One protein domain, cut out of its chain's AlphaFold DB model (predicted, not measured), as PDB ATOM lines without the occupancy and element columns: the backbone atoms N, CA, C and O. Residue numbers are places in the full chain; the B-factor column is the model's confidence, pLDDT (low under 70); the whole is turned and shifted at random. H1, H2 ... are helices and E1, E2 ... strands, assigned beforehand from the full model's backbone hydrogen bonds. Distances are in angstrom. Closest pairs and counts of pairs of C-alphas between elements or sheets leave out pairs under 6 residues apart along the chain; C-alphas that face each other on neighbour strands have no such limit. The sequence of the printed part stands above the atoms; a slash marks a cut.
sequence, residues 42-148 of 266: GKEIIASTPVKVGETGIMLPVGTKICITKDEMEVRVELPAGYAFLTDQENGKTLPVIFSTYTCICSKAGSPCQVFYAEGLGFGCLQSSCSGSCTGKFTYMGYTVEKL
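Overview. This is residues 42 to 148 of the 266 residues of an uncharacterized protein of Sphingobacteriales bacterium 44-61 (UniProt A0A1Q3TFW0). A twisted sheet of five strands, E1, E4, E5, E6 and E9, and the small hairpin E7 and E8 make a lopsided sandwich: the hairpin covers part of one face of the larger sheet, with its strands crossed over those beneath. A second small hairpin, E2 and E3, continues beside E8, a long loop of residues 79 to 98 reaches away from the sandwich between E5 and E6, and the short helix H1 lies beyond the edge strand E9. The printed part has 107 residues, with nine named strands followed by one named helix; the sheet's order is E1, E4, E5, E6, E9, all antiparallel. The class is mostly strand, though under half of the residues are in named elements. The whole is compact, with a radius of gyration of the C-alphas of 13.8 A, and spans 38 by 33 by 22 A.

Along the chain. E1 takes residues 42 to 46, 13.7 A from first to last C-alpha, beginning with C-alpha 42 at (105.389, 48.758, 15.192). E2, residues 51 to 53, and E3, residues 58 to 60, are short, 6.6 A and 6.5 A. E4, residues 65 to 69, measures 13.1 A, and E5, residues 74 to 78, measures 13.2 A. E6, residues 99 to 106, is the longest strand by residues; it runs 23.1 A from C-alpha 99 at (102.248, 53.132, -1.362) to C-alpha 106 at (85.666, 58.742, 13.775). E7 is residues 115 to 118, 10.4 A, and E8 is residues 122 to 125, 10.7 A. E9, residues 134 to 139, measures 15.7 A. H1, residues 145 to 148, measures 5.1 A and ends with C-alpha 148 at (97.700, 67.148, -3.456).

Arrangement. In the largest sheet E1 is an edge strand and the antiparallel neighbour of E4, with N 45 and O 66 within hydrogen-bond range at 2.8 A. E4, E5 and E6 form a meander, each strand the antiparallel neighbour of the one before. In the hairpin E4 and E5, N 67 and O 76 are 2.8 A apart; in the hairpin E5 and E6, N 77 and O 100 are 2.7 A apart, both within hydrogen-bond range. E9, the other edge strand, is antiparallel to E6, with N 103 and O 137 within hydrogen-bond range at 3.0 A. From edge to edge the strands' lines turn by 66 degrees. The hairpin E7 and E8, with N 116 and O 124 within hydrogen-bond range at 2.9 A, forms a sandwich, two sheets face to face, with the largest sheet; the strands of the one stand at 49 degrees to those of the other. The closest C-alphas of E6 and E8 are those of Cys 104 and Cys 125, 5.7 A apart. In the hairpin E2 and E3, N 51 and O 60 are within hydrogen-bond range at 2.9 A. The closest C-alphas of E2 and E8 are those of Lys 52 and Gly 122, 4.7 A apart. H1 is only just not on the largest sheet, with 4 pairs of C-alphas within 10 A, and is too short for any O i to N i+4 pair inside it.

Size, cuts and confidence. The C-alphas farthest apart, those of Gly 82 and Ser 131, are 39.7 A apart. The printed part has no cut. The link from E5 to E6, with 20 residues, is long. The mean pLDDT of the printed part is 75.9; confidence is low, under 70, at residue 82 and in residues 84 to 98, 110 to 111 and 139 to 148.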
ATOM      1  N   GLY A  42     105.655  49.604  14.032       80.69
ATOM      2  CA  GLY A  42     105.389  48.758  15.192       80.69
ATOM      3  C   GLY A  42     105.363  47.288  14.798       80.69
ATOM      4  O   GLY A  42     106.003  46.457  15.440       80.69
ATOM      5  N   LYS A  43     104.668  46.978  13.697       86.88
ATOM      6  CA  LYS A  43     104.576  45.624  13.148       86.88
ATOM      7  C   LYS A  43     104.648  45.652  11.627       86.88
ATOM      8  O   LYS A  43     103.747  46.182  10.980       86.88
ATOM      9  N   GLU A  44     105.693  45.043  11.074       90.25
ATOM     10  CA  GLU A  44     105.859  44.842   9.632       90.25
ATOM     11  C   GLU A  44     105.448  43.420   9.230       90.25
ATOM     12  O   GLU A  44     105.792  42.443   9.898       90.25
ATOM     13  N   ILE A  45     104.685  43.305   8.145       90.94
ATOM     14  CA  ILE A  45     104.145  42.056   7.611       90.94
ATOM     15  C   ILE A  45     104.293  42.081   6.093       90.94
ATOM     16  O   ILE A  45     103.895  43.044   5.442       90.94
ATOM     17  N   ILE A  46     104.799  40.998   5.509       91.94
ATOM     18  CA  ILE A  46     104.761  40.785   4.060       91.94
ATOM     19  C   ILE A  46     103.650  39.780   3.771       91.94
ATOM     20  O   ILE A  46     103.681  38.649   4.254       91.94
ATOM     21  N   ALA A  47     102.653  40.202   3.002       90.00
ATOM     22  CA  ALA A  47     101.470  39.412   2.709       90.00
ATOM     23  C   ALA A  47     101.815  38.175   1.862       90.00
ATOM     24  O   ALA A  47     102.184  38.296   0.696       90.00
ATOM     25  N   SER A  48     101.654  36.978   2.423       90.25
ATOM     26  CA  SER A  48     101.785  35.703   1.697       90.25
ATOM     27  C   SER A  48     100.496  35.286   0.976       90.25
ATOM     28  O   SER A  48     100.520  34.425   0.100       90.25
ATOM     29  N   THR A  49      99.373  35.915   1.321       90.44
ATOM     30  CA  THR A  49      98.045  35.730   0.721       90.44
ATOM     31  C   THR A  49      97.397  37.098   0.481       90.44
ATOM     32  O   THR A  49      97.847  38.081   1.075       90.44
ATOM     33  N   PRO A  50      96.383  37.213  -0.397       89.31
ATOM     34  CA  PRO A  50      95.683  38.477  -0.598       89.31
ATOM     35  C   PRO A  50      95.087  39.020   0.705       89.31
ATOM     36  O   PRO A  50      94.448  38.279   1.452       89.31
ATOM     37  N   VAL A  51      95.267  40.315   0.970       91.12
ATOM     38  CA  VAL A  51      94.861  40.948   2.235       91.12
ATOM     39  C   VAL A  51      93.638  41.824   2.019       91.12
ATOM     40  O   VAL A  51      93.671  42.760   1.225       91.12
ATOM     41  N   LYS A  52      92.562  41.550   2.755       89.56
ATOM     42  CA  LYS A  52      91.347  42.367   2.722       89.56
ATOM     43  C   LYS A  52      91.523  43.654   3.528       89.56
ATOM     44  O   LYS A  52      92.082  43.639   4.623       89.56
ATOM     45  N   VAL A  53      91.003  44.760   3.006       85.75
ATOM     46  CA  VAL A  53      91.009  46.058   3.689       85.75
ATOM     47  C   VAL A  53      89.620  46.354   4.246       85.75
ATOM     48  O   VAL A  53      88.763  46.926   3.568       85.75
ATOM     49  N   GLY A  54      89.389  45.948   5.491       81.75
ATOM     50  CA  GLY A  54      88.174  46.220   6.249       81.75
ATOM     51  C   GLY A  54      86.913  45.901   5.451       81.75
ATOM     52  O   GLY A  54      86.795  44.845   4.826       81.75
ATOM     53  N   GLU A  55      85.981  46.849   5.438       72.56
ATOM     54  CA  GLU A  55      84.734  46.763   4.670       72.56
ATOM     55  C   GLU A  55      84.814  47.456   3.302       72.56
ATOM     56  O   GLU A  55      83.833  47.478   2.568       72.56
ATOM     57  N   THR A  56      85.983  47.980   2.914       70.44
ATOM     58  CA  THR A  56      86.145  48.745   1.662       70.44
ATOM     59  C   THR A  56      85.956  47.900   0.399       70.44
ATOM     60  O   THR A  56      85.847  48.440  -0.696       70.44
ATOM     61  N   GLY A  57      85.975  46.569   0.529       73.38
ATOM     62  CA  GLY A  57      85.969  45.638  -0.601       73.38
ATOM     63  C   GLY A  57      87.310  45.541  -1.338       73.38
ATOM     64  O   GLY A  57      87.438  44.726  -2.249       73.38
ATOM     65  N   ILE A  58      88.323  46.317  -0.934       80.88
ATOM     66  CA  ILE A  58      89.656  46.294  -1.541       80.88
ATOM     67  C   ILE A  58      90.417  45.048  -1.074       80.88
ATOM     68  O   ILE A  58      90.493  44.752   0.122       80.88
ATOM     69  N   MET A  59      91.015  44.348  -2.038       84.75
ATOM     70  CA  MET A  59      91.913  43.216  -1.822       84.75
ATOM     71  C   MET A  59      93.316  43.596  -2.288       84.75
ATOM     72  O   MET A  59      93.536  43.880  -3.464       84.75
ATOM     73  N   LEU A  60      94.270  43.593  -1.365       87.44
ATOM     74  CA  LEU A  60      95.674  43.836  -1.662       87.44
ATOM     75  C   LEU A  60      96.328  42.536  -2.149       87.44
ATOM     76  O   LEU A  60      96.051  41.470  -1.593       87.44
ATOM     77  N   PRO A  61      97.197  42.594  -3.169       88.25
ATOM     78  CA  PRO A  61      97.831  41.415  -3.746       88.25
ATOM     79  C   PRO A  61      98.882  40.790  -2.815       88.25
ATOM     80  O   PRO A  61      99.398  41.420  -1.889       88.25
ATOM     81  N   VAL A  62      99.247  39.542  -3.113       91.25
ATOM     82  CA  VAL A  62     100.379  38.846  -2.476       91.25
ATOM     83  C   VAL A  62     101.675  39.626  -2.706       91.25
ATOM     84  O   VAL A  62     101.903  40.145  -3.794       91.25
ATOM     85  N   GLY A  63     102.536  39.691  -1.692       85.50
ATOM     86  CA  GLY A  63     103.792  40.442  -1.709       85.50
ATOM     87  C   GLY A  63     103.656  41.891  -1.237       85.50
ATOM     88  O   GLY A  63     104.660  42.592  -1.150       85.50
ATOM     89  N   THR A  64     102.442  42.331  -0.902       88.62
ATOM     90  CA  THR A  64     102.209  43.641  -0.284       88.62
ATOM     91  C   THR A  64     102.894  43.713   1.077       88.62
ATOM     92  O   THR A  64     102.679  42.840   1.922       88.62
ATOM     93  N   LYS A  65     103.687  44.760   1.317       89.19
ATOM     94  CA  LYS A  65     104.236  45.044   2.646       89.19
ATOM     95  C   LYS A  65     103.261  45.917   3.416       89.19
ATOM     96  O   LYS A  65     102.748  46.902   2.892       89.19
ATOM     97  N   ILE A  66     103.006  45.544   4.655       90.25
ATOM     98  CA  ILE A  66     102.056  46.181   5.554       90.25
ATOM     99  C   ILE A  66     102.822  46.546   6.812       90.25
ATOM    100  O   ILE A  66     103.456  45.695   7.428       90.25
ATOM    101  N   CYS A  67     102.757  47.808   7.194       88.88
ATOM    102  CA  CYS A  67     103.428  48.343   8.358       88.88
ATOM    103  C   CYS A  67     102.412  49.065   9.238       88.88
ATOM    104  O   CYS A  67     101.856  50.086   8.845       88.88
ATOM    105  N   ILE A  68     102.164  48.529  10.426       88.56
ATOM    106  CA  ILE A  68     101.253  49.114  11.410       88.56
ATOM    107  C   ILE A  68     102.089  49.966  12.359       88.56
ATOM    108  O   ILE A  68     103.110  49.493  12.869       88.56
ATOM    109  N   THR A  69     101.692  51.216  12.579       84.31
ATOM    110  CA  THR A  69     102.391  52.118  13.504       84.31
ATOM    111  C   THR A  69     102.247  51.643  14.954       84.31
ATOM    112  O   THR A  69     101.295  50.947  15.302       84.31
ATOM    113  N   LYS A  70     103.207  51.990  15.823       82.25
ATOM    114  CA  LYS A  70     103.204  51.554  17.239       82.25
ATOM    115  C   LYS A  70     101.988  52.019  18.044       82.25
ATOM    116  O   LYS A  70     101.634  51.373  19.021       82.25
ATOM    117  N   ASP A  71     101.396  53.142  17.661       82.38
ATOM    118  CA  ASP A  71     100.188  53.704  18.270       82.38
ATOM    119  C   ASP A  71      98.890  53.100  17.706       82.38
ATOM    120  O   ASP A  71      97.803  53.455  18.162       82.38
ATOM    121  N   GLU A  72      99.001  52.189  16.731       86.25
ATOM    122  CA  GLU A  72      97.877  51.550  16.042       86.25
ATOM    123  C   GLU A  72      96.909  52.570  15.427       86.25
ATOM    124  O   GLU A  72      95.703  52.344  15.355       86.25
ATOM    125  N   MET A  73      97.426  53.713  14.971       83.00
ATOM    126  CA  MET A  73      96.622  54.756  14.327       83.00
ATOM    127  C   MET A  73      96.641  54.663  12.799       83.00
ATOM    128  O   MET A  73      95.701  55.110  12.137       83.00
ATOM    129  N   GLU A  74      97.685  54.058  12.225       85.69
ATOM    130  CA  GLU A  74      97.886  54.002  10.780       85.69
ATOM    131  C   GLU A  74      98.383  52.627  10.315       85.69
ATOM    132  O   GLU A  74      99.194  51.968  10.972       85.69
ATOM    133  N   VAL A  75      97.947  52.218   9.120       87.00
ATOM    134  CA  VAL A  75      98.542  51.102   8.374       87.00
ATOM    135  C   VAL A  75      99.159  51.635   7.092       87.00
ATOM    136  O   VAL A  75      98.463  52.120   6.209       87.00
ATOM    137  N   ARG A  76     100.472  51.514   6.952       85.75
ATOM    138  CA  ARG A  76     101.205  51.847   5.731       85.75
ATOM    139  C   ARG A  76     101.309  50.606   4.861       85.75
ATOM    140  O   ARG A  76     101.694  49.541   5.326       85.75
ATOM    141  N   VAL A  77     100.966  50.752   3.596       87.19
ATOM    142  CA  VAL A  77     100.907  49.688   2.602       87.19
ATOM    143  C   VAL A  77     101.882  50.021   1.485       87.19
ATOM    144  O   VAL A  77     101.885  51.147   0.999       87.19
ATOM    145  N   GLU A  78     102.687  49.051   1.068       83.25
ATOM    146  CA  GLU A  78     103.522  49.087  -0.135       83.25
ATOM    147  C   GLU A  78     103.130  47.908  -1.028       83.25
ATOM    148  O   GLU A  78     103.320  46.747  -0.667       83.25
ATOM    149  N   LEU A  79     102.567  48.209  -2.194       81.12
ATOM    150  CA  LEU A  79     102.201  47.238  -3.210       81.12
ATOM    151  C   LEU A  79     103.451  46.657  -3.893       81.12
ATOM    152  O   LEU A  79     104.442  47.366  -4.096       81.12
ATOM    153  N   PRO A  80     103.407  45.376  -4.296       81.31
ATOM    154  CA  PRO A  80     104.470  44.751  -5.070       81.31
ATOM    155  C   PRO A  80     104.560  45.346  -6.484       81.31
ATOM    156  O   PRO A  80     103.639  45.995  -6.983       81.31
ATOM    157  N   ALA A  81     105.677  45.085  -7.163       73.38
ATOM    158  CA  ALA A  81     105.880  45.522  -8.541       73.38
ATOM    159  C   ALA A  81     104.755  45.024  -9.472       73.38
ATOM    160  O   ALA A  81     104.309  43.882  -9.368       73.38
ATOM    161  N   GLY A  82     104.317  45.884 -10.396       68.44
ATOM    162  CA  GLY A  82     103.228  45.588 -11.335       68.44
ATOM    163  C   GLY A  82     101.823  45.934 -10.830       68.44
ATOM    164  O   GLY A  82     100.874  45.812 -11.597       68.44
ATOM    165  N   TYR A  83     101.685  46.404  -9.585       72.56
ATOM    166  CA  TYR A  83     100.419  46.872  -9.016       72.56
ATOM    167  C   TYR A  83     100.472  48.360  -8.676       72.56
ATOM    168  O   TYR A  83     101.536  48.907  -8.398       72.56
ATOM    169  N   ALA A  84      99.307  49.004  -8.669       69.81
ATOM    170  CA  ALA A  84      99.129  50.377  -8.220       69.81
ATOM    171  C   ALA A  84      97.712  50.585  -7.670       69.81
ATOM    172  O   ALA A  84      96.774  49.903  -8.085       69.81
ATOM    173  N   PHE A  85      97.551  51.545  -6.762       69.44
ATOM    174  CA  PHE A  85      96.243  52.048  -6.364       69.44
ATOM    175  C   PHE A  85      95.670  52.912  -7.485       69.44
ATOM    176  O   PHE A  85      96.313  53.857  -7.936       69.44
ATOM    177  N   LEU A  86      94.451  52.596  -7.916       60.81
ATOM    178  CA  LEU A  86      93.696  53.436  -8.836       60.81
ATOM    179  C   LEU A  86      93.063  54.584  -8.053       60.81
ATOM    180  O   LEU A  86      92.450  54.375  -7.008       60.81
ATOM    181  N   THR A  87      93.212  55.795  -8.566       54.16
ATOM    182  CA  THR A  87      92.553  56.986  -8.036       54.16
ATOM    183  C   THR A  87      91.501  57.389  -9.054       54.16
ATOM    184  O   THR A  87      91.870  57.698 -10.189       54.16
ATOM    185  N   ASP A  88      90.223  57.355  -8.681       47.25
ATOM    186  CA  ASP A  88      89.146  57.832  -9.551       47.25
ATOM    187  C   ASP A  88      89.396  59.306  -9.890       47.25
ATOM    188  O   ASP A  88      89.287  60.195  -9.046       47.25
ATOM    189  N   GLN A  89      89.771  59.562 -11.138       47.12
ATOM    190  CA  GLN A  89      89.612  60.863 -11.764       47.12
ATOM    191  C   GLN A  89      88.721  60.682 -12.986       47.12
ATOM    192  O   GLN A  89      88.996  59.839 -13.840       47.12
ATOM    193  N   GLU A  90      87.712  61.547 -13.106       38.22
ATOM    194  CA  GLU A  90      86.785  61.651 -14.245       38.22
ATOM    195  C   GLU A  90      87.479  61.893 -15.606       38.22
ATOM    196  O   GLU A  90      86.826  61.838 -16.641       38.22
ATOM    197  N   ASN A  91      88.803  62.089 -15.636       38.19
ATOM    198  CA  ASN A  91      89.580  62.386 -16.845       38.19
ATOM    199  C   ASN A  91      90.554  61.268 -17.270       38.19
ATOM    200  O   ASN A  91      91.431  61.500 -18.103       38.19
ATOM    201  N   GLY A  92      90.446  60.059 -16.707       39.84
ATOM    202  CA  GLY A  92      91.179  58.879 -17.195       39.84
ATOM    203  C   GLY A  92      92.696  58.874 -16.954       39.84
ATOM    204  O   GLY A  92      93.386  57.987 -17.454       39.84
ATOM    205  N   LYS A  93      93.240  59.823 -16.180       39.19
ATOM    206  CA  LYS A  93      94.643  59.800 -15.741       39.19
ATOM    207  C   LYS A  93      94.770  59.041 -14.420       39.19
ATOM    208  O   LYS A  93      94.407  59.535 -13.358       39.19
ATOM    209  N   THR A  94      95.292  57.823 -14.506       45.41
ATOM    210  CA  THR A  94      95.598  56.951 -13.365       45.41
ATOM    211  C   THR A  94      96.948  57.305 -12.752       45.41
ATOM    212  O   THR A  94      97.956  57.302 -13.457       45.41
ATOM    213  N   LEU A  95      97.002  57.531 -11.438       47.28
ATOM    214  CA  LEU A  95      98.268  57.664 -10.719       47.28
ATOM    215  C   LEU A  95      98.797  56.272 -10.347       47.28
ATOM    216  O   LEU A  95      98.101  55.551  -9.636       47.28
ATOM    217  N   PRO A  96     100.014  55.861 -10.754       51.91
ATOM    218  CA  PRO A  96     100.596  54.602 -10.308       51.91
ATOM    219  C   PRO A  96     101.128  54.752  -8.877       51.91
ATOM    220  O   PRO A  96     102.332  54.876  -8.631       51.91
ATOM    221  N   VAL A  97     100.220  54.801  -7.907       57.59
ATOM    222  CA  VAL A  97     100.585  54.926  -6.501       57.59
ATOM    223  C   VAL A  97     100.851  53.527  -5.944       57.59
ATOM    224  O   VAL A  97      99.945  52.709  -5.854       57.59
ATOM    225  N   ILE A  98     102.101  53.229  -5.586       67.81
ATOM    226  CA  ILE A  98     102.481  51.921  -5.013       67.81
ATOM    227  C   ILE A  98     102.497  51.912  -3.482       67.81
ATOM    228  O   ILE A  98     102.630  50.851  -2.896       67.81
ATOM    229  N   PHE A  99     102.372  53.065  -2.821       72.12
ATOM    230  CA  PHE A  99     102.248  53.132  -1.362       72.12
ATOM    231  C   PHE A  99     100.879  53.680  -0.978       72.12
ATOM    232  O   PHE A  99     100.258  54.354  -1.782       72.12
ATOM    233  N   SER A 100     100.386  53.425   0.224       75.56
ATOM    234  CA  SER A 100      99.229  54.140   0.768       75.56
ATOM    235  C   SER A 100      99.179  53.975   2.282       75.56
ATOM    236  O   SER A 100      99.539  52.928   2.804       75.56
ATOM    237  N   THR A 101      98.742  55.000   2.995       80.81
ATOM    238  CA  THR A 101      98.447  54.953   4.423       80.81
ATOM    239  C   THR A 101      96.944  54.827   4.615       80.81
ATOM    240  O   THR A 101      96.185  55.723   4.257       80.81
ATOM    241  N   TYR A 102      96.499  53.729   5.199       83.62
ATOM    242  CA  TYR A 102      95.141  53.559   5.678       83.62
ATOM    243  C   TYR A 102      95.017  54.126   7.090       83.62
ATOM    244  O   TYR A 102      95.771  53.742   7.987       83.62
ATOM    245  N   THR A 103      94.058  55.022   7.279       85.75
ATOM    246  CA  THR A 103      93.731  55.612   8.577       85.75
ATOM    247  C   THR A 103      92.246  55.463   8.864       85.75
ATOM    248  O   THR A 103      91.429  55.269   7.959       85.75
ATOM    249  N   CYS A 104      91.899  55.547  10.142       84.94
ATOM    250  CA  CYS A 104      90.535  55.409  10.619       84.94
ATOM    251  C   CYS A 104      90.017  56.744  11.152       84.94
ATOM    252  O   CYS A 104      90.634  57.380  12.004       84.94
ATOM    253  N   ILE A 105      88.863  57.174  10.642       83.38
ATOM    254  CA  ILE A 105      88.237  58.453  10.977       83.38
ATOM    255  C   ILE A 105      86.974  58.174  11.784       83.38
ATOM    256  O   ILE A 105      86.081  57.461  11.325       83.38
ATOM    257  N   CYS A 106      86.887  58.757  12.979       82.94
ATOM    258  CA  CYS A 106      85.666  58.742  13.775       82.94
ATOM    259  C   CYS A 106      84.754  59.906  13.364       82.94
ATOM    260  O   CYS A 106      85.202  61.046  13.242       82.94
ATOM    261  N   SER A 107      83.457  59.641  13.206       82.06
ATOM    262  CA  SER A 107      82.460  60.660  12.848       82.06
ATOM    263  C   SER A 107      82.270  61.735  13.925       82.06
ATOM    264  O   SER A 107      81.740  62.809  13.649       82.06
ATOM    265  N   LYS A 108      82.671  61.447  15.167       80.38
ATOM    266  CA  LYS A 108      82.619  62.385  16.287       80.38
ATOM    267  C   LYS A 108      83.994  63.016  16.494       80.38
ATOM    268  O   LYS A 108      84.981  62.313  16.705       80.38
ATOM    269  N   ALA A 109      84.043  64.345  16.458       70.69
ATOM    270  CA  ALA A 109      85.275  65.098  16.647       70.69
ATOM    271  C   ALA A 109      85.912  64.811  18.021       70.69
ATOM    272  O   ALA A 109      85.219  64.746  19.036       70.69
ATOM    273  N   GLY A 110      87.240  64.668  18.042       66.00
ATOM    274  CA  GLY A 110      88.029  64.546  19.271       66.00
ATOM    275  C   GLY A 110      88.170  63.135  19.854       66.00
ATOM    276  O   GLY A 110      88.820  62.999  20.886       66.00
ATOM    277  N   SER A 111      87.622  62.089  19.223       69.50
ATOM    278  CA  SER A 111      87.924  60.694  19.590       69.50
ATOM    279  C   SER A 111      88.736  59.995  18.493       69.50
ATOM    280  O   SER A 111      88.262  59.965  17.352       69.50
ATOM    281  N   PRO A 112      89.922  59.438  18.803       73.19
ATOM    282  CA  PRO A 112      90.716  58.688  17.835       73.19
ATOM    283  C   PRO A 112      89.995  57.397  17.440       73.19
ATOM    284  O   PRO A 112      89.215  56.860  18.220       73.19
ATOM    285  N   CYS A 113      90.256  56.897  16.236       83.44
ATOM    286  CA  CYS A 113      89.873  55.543  15.877       83.44
ATOM    287  C   CYS A 113      91.108  54.758  15.459       83.44
ATOM    288  O   CYS A 113      91.848  55.194  14.580       83.44
ATOM    289  N   GLN A 114      91.324  53.622  16.111       88.69
ATOM    290  CA  GLN A 114      92.488  52.780  15.883       88.69
ATOM    291  C   GLN A 114      92.278  51.855  14.686       88.69
ATOM    292  O   GLN A 114      91.154  51.446  14.366       88.69
ATOM    293  N   VAL A 115      93.384  51.504  14.044       90.00
ATOM    294  CA  VAL A 115      93.459  50.408  13.083       90.00
ATOM    295  C   VAL A 115      93.710  49.098  13.826       90.00
ATOM    296  O   VAL A 115      94.333  49.070  14.880       90.00
ATOM    297  N   PHE A 116      93.260  47.985  13.262       90.00
ATOM    298  CA  PHE A 116      93.650  46.655  13.725       90.00
ATOM    299  C   PHE A 116      94.074  45.800  12.536       90.00
ATOM    300  O   PHE A 116      93.621  46.030  11.417       90.00
ATOM    301  N   TYR A 117      94.895  44.781  12.785       89.44
ATOM    302  CA  TYR A 117      95.239  43.750  11.808       89.44
ATOM    303  C   TYR A 117      95.023  42.367  12.412       89.44
ATOM    304  O   TYR A 117      95.499  42.079  13.510       89.44
ATOM    305  N   ALA A 118      94.379  41.492  11.651       87.94
ATOM    306  CA  ALA A 118      94.211  40.086  11.969       87.94
ATOM    307  C   ALA A 118      94.654  39.231  10.777       87.94
ATOM    308  O   ALA A 118      94.234  39.434   9.638       87.94
ATOM    309  N   GLU A 119      95.515  38.252  11.041       81.56
ATOM    310  CA  GLU A 119      95.986  37.328  10.012       81.56
ATOM    311  C   GLU A 119      94.808  36.554   9.399       81.56
ATOM    312  O   GLU A 119      93.898  36.123  10.104       81.56
ATOM    313  N   GLY A 120      94.777  36.447   8.069       79.81
ATOM    314  CA  GLY A 120      93.673  35.832   7.320       79.81
ATOM    315  C   GLY A 120      92.410  36.693   7.167       79.81
ATOM    316  O   GLY A 120      91.625  36.441   6.256       79.81
ATOM    317  N   LEU A 121      92.223  37.731   7.991       84.19
ATOM    318  CA  LEU A 121      91.092  38.672   7.895       84.19
ATOM    319  C   LEU A 121      91.491  40.038   7.316       84.19
ATOM    320  O   LEU A 121      90.644  40.748   6.778       84.19
ATOM    321  N   GLY A 122      92.777  40.380   7.400       89.94
ATOM    322  CA  GLY A 122      93.358  41.633   6.939       89.94
ATOM    323  C   GLY A 122      93.326  42.736   7.991       89.94
ATOM    324  O   GLY A 122      93.455  42.452   9.178       89.94
ATOM    325  N   PHE A 123      93.216  43.998   7.575       90.44
ATOM    326  CA  PHE A 123      93.194  45.135   8.503       90.44
ATOM    327  C   PHE A 123      91.983  46.026   8.297       90.44
ATOM    328  O   PHE A 123      91.449  46.102   7.198       90.44
ATOM    329  N   GLY A 124      91.561  46.720   9.349       90.25
ATOM    330  CA  GLY A 124      90.381  47.574   9.321       90.25
ATOM    331  C   GLY A 124      90.342  48.540  10.495       90.25
ATOM    332  O   GLY A 124      91.335  48.722  11.195       90.25
ATOM    333  N   CYS A 125      89.188  49.172  10.693       89.19
ATOM    334  CA  CYS A 125      88.982  50.105  11.793       89.19
ATOM    335  C   CYS A 125      88.344  49.442  13.004       89.19
ATOM    336  O   CYS A 125      87.360  48.714  12.877       89.19
ATOM    337  N   LEU A 126      88.881  49.729  14.187       86.25
ATOM    338  CA  LEU A 126      88.383  49.185  15.438       86.25
ATOM    339  C   LEU A 126      87.238  50.052  15.972       86.25
ATOM    340  O   LEU A 126      87.461  51.092  16.592       86.25
ATOM    341  N   GLN A 127      85.996  49.609  15.772       78.75
ATOM    342  CA  GLN A 127      84.807  50.384  16.148       78.75
ATOM    343  C   GLN A 127      84.738  50.726  17.647       78.75
ATOM    344  O   GLN A 127      84.258  51.797  18.004       78.75
ATOM    345  N   SER A 128      85.270  49.873  18.527       79.38
ATOM    346  CA  SER A 128      85.255  50.098  19.981       79.38
ATOM    347  C   SER A 128      86.134  51.261  20.455       79.38
ATOM    348  O   SER A 128      86.029  51.658  21.612       79.38
ATOM    349  N   SER A 129      86.999  51.807  19.594       77.62
ATOM    350  CA  SER A 129      87.901  52.916  19.943       77.62
ATOM    351  C   SER A 129      87.253  54.305  19.821       77.62
ATOM    352  O   SER A 129      87.811  55.299  20.276       77.62
ATOM    353  N   CYS A 130      86.046  54.381  19.256       80.81
ATOM    354  CA  CYS A 130      85.386  55.614  18.838       80.81
ATOM    355  C   CYS A 130      83.932  55.631  19.347       80.81
ATOM    356  O   CYS A 130      83.236  54.622  19.320       80.81
ATOM    357  N   SER A 131      83.442  56.787  19.813       77.62
ATOM    358  CA  SER A 131      82.050  56.928  20.304       77.62
ATOM    359  C   SER A 131      81.036  57.277  19.200       77.62
ATOM    360  O   SER A 131      79.924  57.721  19.485       77.62
ATOM    361  N   GLY A 132      81.435  57.101  17.939       78.75
ATOM    362  CA  GLY A 132      80.646  57.328  16.728       78.75
ATOM    363  C   GLY A 132      80.869  56.216  15.696       78.75
ATOM    364  O   GLY A 132      81.308  55.122  16.042       78.75
ATOM    365  N   SER A 133      80.575  56.492  14.423       82.75
ATOM    366  CA  SER A 133      80.925  55.569  13.338       82.75
ATOM    367  C   SER A 133      82.398  55.739  12.990       82.75
ATOM    368  O   SER A 133      82.860  56.871  12.828       82.75
ATOM    369  N   CYS A 134      83.126  54.632  12.877       83.06
ATOM    370  CA  CYS A 134      84.513  54.660  12.459       83.06
ATOM    371  C   CYS A 134      84.667  54.105  11.045       83.06
ATOM    372  O   CYS A 134      84.303  52.964  10.779       83.06
ATOM    373  N   THR A 135      85.205  54.924  10.144       84.50
ATOM    374  CA  THR A 135      85.361  54.583   8.725       84.50
ATOM    375  C   THR A 135      86.822  54.678   8.313       84.50
ATOM    376  O   THR A 135      87.522  55.619   8.682       84.50
ATOM    377  N   GLY A 136      87.278  53.699   7.538       81.81
ATOM    378  CA  GLY A 136      88.633  53.664   7.008       81.81
ATOM    379  C   GLY A 136      88.773  54.424   5.704       81.81
ATOM    380  O   GLY A 136      87.883  54.371   4.854       81.81
ATOM    381  N   LYS A 137      89.910  55.090   5.514       79.50
ATOM    382  CA  LYS A 137      90.253  55.747   4.252       79.50
ATOM    383  C   LYS A 137      91.725  55.532   3.930       79.50
ATOM    384  O   LYS A 137      92.592  55.694   4.783       79.50
ATOM    385  N   PHE A 138      92.002  55.207   2.671       75.56
ATOM    386  CA  PHE A 138      93.352  55.269   2.133       75.56
ATOM    387  C   PHE A 138      93.736  56.718   1.824       75.56
ATOM    388  O   PHE A 138      92.996  57.478   1.199       75.56
ATOM    389  N   THR A 139      94.925  57.084   2.269       69.38
ATOM    390  CA  THR A 139      95.624  58.339   2.001       69.38
ATOM    391  C   THR A 139      97.003  57.995   1.446       69.38
ATOM    392  O   THR A 139      97.442  56.853   1.522       69.38
ATOM    393  N   TYR A 140      97.718  58.935   0.854       60.22
ATOM    394  CA  TYR A 140      99.094  58.722   0.421       60.22
ATOM    395  C   TYR A 140      99.998  59.697   1.159       60.22
ATOM    396  O   TYR A 140      99.848  60.900   0.982       60.22
ATOM    397  N   MET A 141     100.917  59.200   1.994       53.22
ATOM    398  CA  MET A 141     101.816  60.047   2.800       53.22
ATOM    399  C   MET A 141     101.068  61.123   3.618       53.22
ATOM    400  O   MET A 141     101.530  62.248   3.736       53.22
ATOM    401  N   GLY A 142      99.874  60.807   4.134       49.41
ATOM    402  CA  GLY A 142      99.032  61.768   4.863       49.41
ATOM    403  C   GLY A 142      98.255  62.760   3.981       49.41
ATOM    404  O   GLY A 142      97.478  63.569   4.494       49.41
ATOM    405  N   TYR A 143      98.394  62.684   2.656       46.62
ATOM    406  CA  TYR A 143      97.644  63.494   1.700       46.62
ATOM    407  C   TYR A 143      96.506  62.690   1.064       46.62
ATOM    408  O   TYR A 143      96.670  61.537   0.663       46.62
ATOM    409  N   THR A 144      95.329  63.298   0.925       52.25
ATOM    410  CA  THR A 144      94.349  62.829  -0.062       52.25
ATOM    411  C   THR A 144      94.789  63.324  -1.444       52.25
ATOM    412  O   THR A 144      95.409  64.380  -1.551       52.25
ATOM    413  N   VAL A 145      94.480  62.589  -2.517       48.25
ATOM    414  CA  VAL A 145      94.769  63.044  -3.895       48.25
ATOM    415  C   VAL A 145      94.104  64.395  -4.173       48.25
ATOM    416  O   VAL A 145      94.704  65.271  -4.786       48.25
ATOM    417  N   GLU A 146      92.916  64.611  -3.605       44.41
ATOM    418  CA  GLU A 146      92.235  65.906  -3.579       44.41
ATOM    419  C   GLU A 146      93.113  66.995  -2.942       44.41
ATOM    420  O   GLU A 146      93.265  68.052  -3.534       44.41
ATOM    421  N   LYS A 147      93.777  66.729  -1.807       48.28
ATOM    422  CA  LYS A 147      94.667  67.679  -1.109       48.28
ATOM    423  C   LYS A 147      95.973  67.960  -1.868       48.28
ATOM    424  O   LYS A 147      96.464  69.085  -1.821       48.28
ATOM    425  N   LEU A 148      96.525  66.972  -2.582       51.34
ATOM    426  CA  LEU A 148      97.700  67.148  -3.456       51.34
ATOM    427  C   LEU A 148      97.384  68.017  -4.685       51.34
ATOM    428  O   LEU A 148      98.230  68.792  -5.132       51.34
TER     429      LEU A 148